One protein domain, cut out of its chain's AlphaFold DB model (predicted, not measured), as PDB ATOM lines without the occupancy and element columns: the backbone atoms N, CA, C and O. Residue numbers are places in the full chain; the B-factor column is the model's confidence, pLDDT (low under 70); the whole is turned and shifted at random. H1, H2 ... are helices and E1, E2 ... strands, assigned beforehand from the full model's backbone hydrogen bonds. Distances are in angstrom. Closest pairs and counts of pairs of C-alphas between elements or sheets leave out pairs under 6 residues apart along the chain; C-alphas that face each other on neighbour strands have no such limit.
ATOM      1  N   ARG A  55      -9.917 -20.228   6.862       75.50
ATOM      2  CA  ARG A  55      -9.536 -21.052   5.711       75.50
ATOM      3  C   ARG A  55      -8.485 -20.378   4.827       75.50
ATOM      4  O   ARG A  55      -7.458 -20.987   4.533       75.50
ATOM      5  N   GLU A  56      -8.692 -19.119   4.446       78.12
ATOM      6  CA  GLU A  56      -7.715 -18.363   3.649       78.12
ATOM      7  C   GLU A  56      -6.374 -18.206   4.374       78.12
ATOM      8  O   GLU A  56      -5.308 -18.289   3.756       78.12
ATOM      9  N   GLY A  57      -6.405 -18.001   5.695       77.81
ATOM     10  CA  GLY A  57      -5.207 -17.973   6.533       77.81
ATOM     11  C   GLY A  57      -4.425 -19.291   6.472       77.81
ATOM     12  O   GLY A  57      -3.203 -19.285   6.267       77.81
ATOM     13  N   PHE A  58      -5.123 -20.427   6.585       77.38
ATOM     14  CA  PHE A  58      -4.532 -21.761   6.444       77.38
ATOM     15  C   PHE A  58      -3.967 -22.009   5.041       77.38
ATOM     16  O   PHE A  58      -2.820 -22.447   4.915       77.38
ATOM     17  N   GLU A  59      -4.712 -21.680   3.987       81.81
ATOM     18  CA  GLU A  59      -4.264 -21.828   2.597       81.81
ATOM     19  C   GLU A  59      -3.000 -20.994   2.329       81.81
ATOM     20  O   GLU A  59      -1.997 -21.520   1.834       81.81
ATOM     21  N   LYS A  60      -2.971 -19.726   2.767       83.19
ATOM     22  CA  LYS A  60      -1.780 -18.860   2.684       83.19
ATOM     23  C   LYS A  60      -0.585 -19.460   3.430       83.19
ATOM     24  O   LYS A  60       0.541 -19.402   2.927       83.19
ATOM     25  N   LYS A  61      -0.791 -20.060   4.609       80.38
ATOM     26  CA  LYS A  61       0.275 -20.736   5.375       80.38
ATOM     27  C   LYS A  61       0.841 -21.939   4.618       80.38
ATOM     28  O   LYS A  61       2.064 -22.073   4.532       80.38
ATOM     29  N   ILE A  62      -0.021 -22.774   4.033       82.38
ATOM     30  CA  ILE A  62       0.384 -23.929   3.216       82.38
ATOM     31  C   ILE A  62       1.181 -23.464   1.993       82.38
ATOM     32  O   ILE A  62       2.269 -23.986   1.733       82.38
ATOM     33  N   ILE A  63       0.689 -22.450   1.274       83.88
ATOM     34  CA  ILE A  63       1.360 -21.880   0.098       83.88
ATOM     35  C   ILE A  63       2.744 -21.343   0.477       83.88
ATOM     36  O   ILE A  63       3.731 -21.696  -0.166       83.88
ATOM     37  N   ARG A  64       2.856 -20.561   1.559       85.75
ATOM     38  CA  ARG A  64       4.152 -20.068   2.065       85.75
ATOM     39  C   ARG A  64       5.111 -21.214   2.395       85.75
ATOM     40  O   ARG A  64       6.298 -21.113   2.091       85.75
ATOM     41  N   GLY A  65       4.612 -22.303   2.983       86.44
ATOM     42  CA  GLY A  65       5.396 -23.513   3.241       86.44
ATOM     43  C   GLY A  65       5.960 -24.131   1.957       86.44
ATOM     44  O   GLY A  65       7.167 -24.357   1.864       86.44
ATOM     45  N   LYS A  66       5.111 -24.321   0.939       89.31
ATOM     46  CA  LYS A  66       5.520 -24.838  -0.379       89.31
ATOM     47  C   LYS A  66       6.525 -23.919  -1.077       89.31
ATOM     48  O   LYS A  66       7.533 -24.394  -1.592       89.31
ATOM     49  N   LEU A  67       6.308 -22.603  -1.040       89.88
ATOM     50  CA  LEU A  67       7.226 -21.619  -1.626       89.88
ATOM     51  C   LEU A  67       8.616 -21.667  -0.980       89.88
ATOM     52  O   LEU A  67       9.617 -21.596  -1.688       89.88
ATOM     53  N   ARG A  68       8.703 -21.849   0.345       89.06
ATOM     54  CA  ARG A  68       9.992 -22.025   1.040       89.06
ATOM     55  C   ARG A  68      10.717 -23.295   0.596       89.06
ATOM     56  O   ARG A  68      11.928 -23.256   0.391       89.06
ATOM     57  N   GLN A  69       9.994 -24.403   0.426       89.62
ATOM     58  CA  GLN A  69      10.575 -25.654  -0.074       89.62
ATOM     59  C   GLN A  69      11.100 -25.496  -1.506       89.62
ATOM     60  O   GLN A  69      12.238 -25.867  -1.783       89.62
ATOM     61  N   LEU A  70      10.319 -24.871  -2.393       92.38
ATOM     62  CA  LEU A  70      10.748 -24.571  -3.762       92.38
ATOM     63  C   LEU A  70      11.967 -23.647  -3.794       92.38
ATOM     64  O   LEU A  70      12.904 -23.892  -4.552       92.38
ATOM     65  N   ALA A  71      11.995 -22.613  -2.950       92.06
ATOM     66  CA  ALA A  71      13.142 -21.720  -2.836       92.06
ATOM     67  C   ALA A  71      14.409 -22.476  -2.412       92.06
ATOM     68  O   ALA A  71      15.472 -22.237  -2.984       92.06
ATOM     69  N   LYS A  72      14.295 -23.421  -1.467       90.69
ATOM     70  CA  LYS A  72      15.403 -24.290  -1.052       90.69
ATOM     71  C   LYS A  72      15.917 -25.132  -2.225       90.69
ATOM     72  O   LYS A  72      17.100 -25.039  -2.539       90.69
ATOM     73  N   ILE A  73      15.036 -25.862  -2.912       90.38
ATOM     74  CA  ILE A  73      15.397 -26.706  -4.067       90.38
ATOM     75  C   ILE A  73      16.060 -25.873  -5.170       90.38
ATOM     76  O   ILE A  73      17.118 -26.238  -5.675       90.38
ATOM     77  N   ASN A  74      15.489 -24.713  -5.503       93.31
ATOM     78  CA  ASN A  74      16.064 -23.806  -6.496       93.31
ATOM     79  C   ASN A  74      17.471 -23.340  -6.109       93.31
ATOM     80  O   ASN A  74      18.333 -23.190  -6.976       93.31
ATOM     81  N   ASN A  75      17.722 -23.103  -4.821       92.50
ATOM     82  CA  ASN A  75      19.044 -22.711  -4.350       92.50
ATOM     83  C   ASN A  75      20.044 -23.870  -4.470       92.50
ATOM     84  O   ASN A  75      21.154 -23.678  -4.961       92.50
ATOM     85  N   GLU A  76      19.640 -25.083  -4.092       91.88
ATOM     86  CA  GLU A  76      20.469 -26.285  -4.226       91.88
ATOM     87  C   GLU A  76      20.810 -26.586  -5.695       91.88
ATOM     88  O   GLU A  76      21.968 -26.869  -6.008       91.88
ATOM     89  N   LEU A  77      19.846 -26.433  -6.609       92.62
ATOM     90  CA  LEU A  77      20.057 -26.575  -8.053       92.62
ATOM     91  C   LEU A  77      21.034 -25.534  -8.599       92.62
ATOM     92  O   LEU A  77      21.968 -25.889  -9.316       92.62
ATOM     93  N   LYS A  78      20.889 -24.258  -8.217       94.38
ATOM     94  CA  LYS A  78      21.845 -23.204  -8.604       94.38
ATOM     95  C   LYS A  78      23.264 -23.534  -8.150       94.38
ATOM     96  O   LYS A  78      24.224 -23.338  -8.899       94.38
ATOM     97  N   ILE A  79      23.403 -24.054  -6.930       92.81
ATOM     98  CA  ILE A  79      24.697 -24.491  -6.410       92.81
ATOM     99  C   ILE A  79      25.214 -25.661  -7.246       92.81
ATOM    100  O   ILE A  79      26.340 -25.586  -7.735       92.81
ATOM    101  N   TYR A  80      24.409 -26.698  -7.476       93.69
ATOM    102  CA  TYR A  80      24.792 -27.838  -8.307       93.69
ATOM    103  C   TYR A  80      25.273 -27.411  -9.694       93.69
ATOM    104  O   TYR A  80      26.373 -27.784 -10.096       93.69
ATOM    105  N   GLU A  81      24.514 -26.565 -10.391       94.00
ATOM    106  CA  GLU A  81      24.893 -26.036 -11.701       94.00
ATOM    107  C   GLU A  81      26.234 -25.305 -11.665       94.00
ATOM    108  O   GLU A  81      27.037 -25.436 -12.588       94.00
ATOM    109  N   SER A  82      26.511 -24.548 -10.601       93.38
ATOM    110  CA  SER A  82      27.788 -23.846 -10.450       93.38
ATOM    111  C   SER A  82      28.982 -24.807 -10.349       93.38
ATOM    112  O   SER A  82      30.061 -24.497 -10.860       93.38
ATOM    113  N   PHE A  83      28.792 -25.984  -9.741       92.88
ATOM    114  CA  PHE A  83      29.794 -27.053  -9.701       92.88
ATOM    115  C   PHE A  83      29.861 -27.799 -11.036       92.88
ATOM    116  O   PHE A  83      30.954 -28.022 -11.554       92.88
ATOM    117  N   ALA A  84      28.709 -28.137 -11.619       92.38
ATOM    118  CA  ALA A  84      28.604 -28.872 -12.874       92.38
ATOM    119  C   ALA A  84      29.233 -28.102 -14.044       92.38
ATOM    120  O   ALA A  84      29.969 -28.676 -14.831       92.38
ATOM    121  N   LYS A  85      29.062 -26.775 -14.109       93.06
ATOM    122  CA  LYS A  85      29.698 -25.921 -15.132       93.06
ATOM    123  C   LYS A  85      31.232 -25.933 -15.078       93.06
ATOM    124  O   LYS A  85      31.880 -25.570 -16.053       93.06
ATOM    125  N   ARG A  86      31.824 -26.318 -13.942       91.44
ATOM    126  CA  ARG A  86      33.281 -26.390 -13.738       91.44
ATOM    127  C   ARG A  86      33.838 -27.797 -13.942       91.44
ATOM    128  O   ARG A  86      35.050 -27.987 -13.796       91.44
ATOM    129  N   THR A  87      32.993 -28.792 -14.215       91.81
ATOM    130  CA  THR A  87      33.477 -30.155 -14.421       91.81
ATOM    131  C   THR A  87      34.271 -30.248 -15.715       91.81
ATOM    132  O   THR A  87      34.084 -29.501 -16.675       91.81
ATOM    133  N   ARG A  88      35.226 -31.174 -15.718       89.00
ATOM    134  CA  ARG A  88      35.979 -31.538 -16.917       89.00
ATOM    135  C   ARG A  88      35.369 -32.800 -17.511       89.00
ATOM    136  O   ARG A  88      34.552 -33.461 -16.873       89.00
ATOM    137  N   LYS A  89      35.834 -33.163 -18.706       88.50
ATOM    138  CA  LYS A  89      35.500 -34.441 -19.337       88.50
ATOM    139  C   LYS A  89      35.683 -35.605 -18.346       88.50
ATOM    140  O   LYS A  89      36.676 -35.644 -17.617       88.50
ATOM    141  N   ASP A  90      34.709 -36.510 -18.329       89.62
ATOM    142  CA  ASP A  90      34.659 -37.732 -17.512       89.62
ATOM    143  C   ASP A  90      34.613 -37.519 -15.984       89.62
ATOM    144  O   ASP A  90      34.806 -38.457 -15.204       89.62
ATOM    145  N   ILE A  91      34.332 -36.290 -15.539       91.94
ATOM    146  CA  ILE A  91      34.149 -35.931 -14.130       91.94
ATOM    147  C   ILE A  91      32.727 -35.409 -13.923       91.94
ATOM    148  O   ILE A  91      32.251 -34.568 -14.681       91.94
ATOM    149  N   TYR A  92      32.071 -35.864 -12.859       92.94
ATOM    150  CA  TYR A  92      30.734 -35.427 -12.479       92.94
ATOM    151  C   TYR A  92      30.683 -34.986 -11.015       92.94
ATOM    152  O   TYR A  92      31.573 -35.281 -10.209       92.94
ATOM    153  N   VAL A  93      29.634 -34.233 -10.690       93.44
ATOM    154  CA  VAL A  93      29.331 -33.788  -9.330       93.44
ATOM    155  C   VAL A  93      28.553 -34.896  -8.629       93.44
ATOM    156  O   VAL A  93      27.440 -35.223  -9.032       93.44
ATOM    157  N   ASP A  94      29.134 -35.465  -7.580       91.81
ATOM    158  CA  ASP A  94      28.446 -36.403  -6.701       91.81
ATOM    159  C   ASP A  94      27.412 -35.642  -5.865       91.81
ATOM    160  O   ASP A  94      27.756 -34.845  -4.984       91.81
ATOM    161  N   TRP A  95      26.135 -35.888  -6.162       89.88
ATOM    162  CA  TRP A  95      25.015 -35.250  -5.480       89.88
ATOM    163  C   TRP A  95      25.008 -35.541  -3.979       89.88
ATOM    164  O   TRP A  95      24.846 -34.623  -3.178       89.88
ATOM    165  N   ASN A  96      25.286 -36.782  -3.577       90.62
ATOM    166  CA  ASN A  96      25.299 -37.169  -2.166       90.62
ATOM    167  C   ASN A  96      26.427 -36.451  -1.415       90.62
ATOM    168  O   ASN A  96      26.268 -36.028  -0.269       90.62
ATOM    169  N   ALA A  97      27.582 -36.291  -2.067       90.88
ATOM    170  CA  ALA A  97      28.689 -35.517  -1.519       90.88
ATOM    171  C   ALA A  97      28.325 -34.030  -1.389       90.88
ATOM    172  O   ALA A  97      28.616 -33.421  -0.357       90.88
ATOM    173  N   LEU A  98      27.687 -33.450  -2.407       91.69
ATOM    174  CA  LEU A  98      27.258 -32.055  -2.386       91.69
ATOM    175  C   LEU A  98      26.222 -31.805  -1.284       91.69
ATOM    176  O   LEU A  98      26.381 -30.859  -0.519       91.69
ATOM    177  N   GLN A  99      25.227 -32.682  -1.150       89.62
ATOM    178  CA  GLN A  99      24.187 -32.570  -0.132       89.62
ATOM    179  C   GLN A  99      24.777 -32.598   1.284       89.62
ATOM    180  O   GLN A  99      24.533 -31.682   2.065       89.62
ATOM    181  N   LYS A 100      25.673 -33.552   1.580       90.25
ATOM    182  CA  LYS A 100      26.386 -33.597   2.872       90.25
ATOM    183  C   LYS A 100      27.128 -32.296   3.174       90.25
ATOM    184  O   LYS A 100      27.192 -31.867   4.325       90.25
ATOM    185  N   LYS A 101      27.708 -31.664   2.150       89.69
ATOM    186  CA  LYS A 101      28.399 -30.380   2.298       89.69
ATOM    187  C   LYS A 101      27.427 -29.235   2.581       89.69
ATOM    188  O   LYS A 101      27.740 -28.385   3.409       89.69
ATOM    189  N   LEU A 102      26.272 -29.209   1.917       88.62
ATOM    190  CA  LEU A 102      25.212 -28.226   2.170       88.62
ATOM    191  C   LEU A 102      24.645 -28.349   3.590       88.62
ATOM    192  O   LEU A 102      24.313 -27.343   4.207       88.62
ATOM    193  N   GLU A 103      24.624 -29.564   4.134       88.62
ATOM    194  CA  GLU A 103      24.255 -29.864   5.522       88.62
ATOM    195  C   GLU A 103      25.370 -29.531   6.541       88.62
ATOM    196  O   GLU A 103      25.185 -29.712   7.741       88.62
ATOM    197  N   GLY A 104      26.529 -29.026   6.097       86.06
ATOM    198  CA  GLY A 104      27.626 -28.582   6.968       86.06
ATOM    199  C   GLY A 104      28.739 -29.610   7.206       86.06
ATOM    200  O   GLY A 104      29.657 -29.356   7.991       86.06
ATOM    201  N   SER A 105      28.726 -30.756   6.519       86.56
ATOM    202  CA  SER A 105      29.816 -31.736   6.623       86.56
ATOM    203  C   SER A 105      31.100 -31.218   5.963       86.56
ATOM    204  O   SER A 105      31.099 -30.777   4.814       86.56
ATOM    205  N   LYS A 106      32.237 -31.329   6.665       74.56
ATOM    206  CA  LYS A 106      33.530 -30.760   6.227       74.56
ATOM    207  C   LYS A 106      34.234 -31.500   5.078       74.56
ATOM    208  O   LYS A 106      35.154 -30.937   4.495       74.56
ATOM    209  N   SER A 107      33.874 -32.747   4.757       61.50
ATOM    210  CA  SER A 107      34.802 -33.657   4.059       61.50
ATOM    211  C   SER A 107      34.143 -34.587   3.032       61.50
ATOM    212  O   SER A 107      34.297 -35.808   3.084       61.50
ATOM    213  N   SER A 108      33.427 -34.042   2.056       73.38
ATOM    214  CA  SER A 108      32.959 -34.836   0.918       73.38
ATOM    215  C   SER A 108      33.652 -34.386  -0.367       73.38
ATOM    216  O   SER A 108      33.618 -33.219  -0.763       73.38
ATOM    217  N   ARG A 109      34.334 -35.326  -1.032       84.94
ATOM    218  CA  ARG A 109      34.898 -35.093  -2.364       84.94
ATOM    219  C   ARG A 109      33.736 -34.957  -3.346       84.94
ATOM    220  O   ARG A 109      33.118 -35.945  -3.715       84.94
ATOM    221  N   ILE A 110      33.456 -33.721  -3.752       90.44
ATOM    222  CA  ILE A 110      32.314 -33.379  -4.614       90.44
ATOM    223  C   ILE A 110      32.489 -33.935  -6.031       90.44
ATOM    224  O   ILE A 110      31.517 -34.288  -6.682       90.44
ATOM    225  N   TYR A 111      33.725 -34.012  -6.521       91.94
ATOM    226  CA  TYR A 111      34.007 -34.428  -7.891       91.94
ATOM    227  C   TYR A 111      34.452 -35.886  -7.958       91.94
ATOM    228  O   TYR A 111      35.524 -36.241  -7.443       91.94
ATOM    229  N   LYS A 112      33.674 -36.696  -8.674       91.25
ATOM    230  CA  LYS A 112      33.963 -38.102  -8.962       91.25
ATOM    231  C   LYS A 112      34.242 -38.314 -10.437       91.25
ATOM    232  O   LYS A 112      33.802 -37.545 -11.286       91.25
ATOM    233  N   HIS A 113      35.025 -39.342 -10.734       92.00
ATOM    234  CA  HIS A 113      35.279 -39.750 -12.110       92.00
ATOM    235  C   HIS A 113      34.311 -40.870 -12.491       92.00
ATOM    236  O   HIS A 113      34.067 -41.749 -11.671       92.00
ATOM    237  N   ILE A 114      33.816 -40.882 -13.731       90.25
ATOM    238  CA  ILE A 114      32.821 -41.871 -14.195       90.25
ATOM    239  C   ILE A 114      33.322 -43.314 -13.997       90.25
ATOM    240  O   ILE A 114      32.574 -44.194 -13.593       90.25
TER     241      ILE A 114
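Overview. This is residues 55 to 114 of the 216 residues of a protein of Ignisphaera aggregans (UniProt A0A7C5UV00). One long helix, H1, makes most of the length, and its last residues meet a small head of short helix H2 and a two-stranded antiparallel sheet, E1 and E2. Residues 55 to 75 of H1 stick out free. The 60 printed residues run H1, E1, H2, E2, mostly helix. The whole is extended, radius of gyration of the C-alphas 16.1 A, spanning 52 by 22 by 15 A.

Arrangement. H1, residues 55 to 84, and H2, residues 95 to 102, are close but not clearly touching; their closest C-alphas, of Tyr 80 and Leu 98, are 7.7 A apart. They run opposite ways at a steep tilt of 69.6 degrees, only just short of about perpendicular. The closest C-alphas of H1 and E1, residues 91 to 93, are those of Ala 84 and Val 93, 6.1 A apart. E1 and E2, residues 111 to 113, are antiparallel at 140 degrees, N 92 and O 112 within hydrogen-bond range at 2.9 A. H1 and E2 are apart. In H1 and H2 every O i to N i+4 pair is within hydrogen-bond range.

Along the chain. H1 begins at C-alpha 55 (-9.536, -21.052, 5.711) and measures 43.1 A, E1 7.1 A, H2 10.4 A. E2, 6.9 A, ends at C-alpha 113 (35.279, -39.750, -12.110).

Size, cuts and confidence. The C-alphas farthest apart, of Arg 55 and Lys 89, are 53.2 A apart. The printed part has no cut and no long link. Residue 107 has pLDDT under 70.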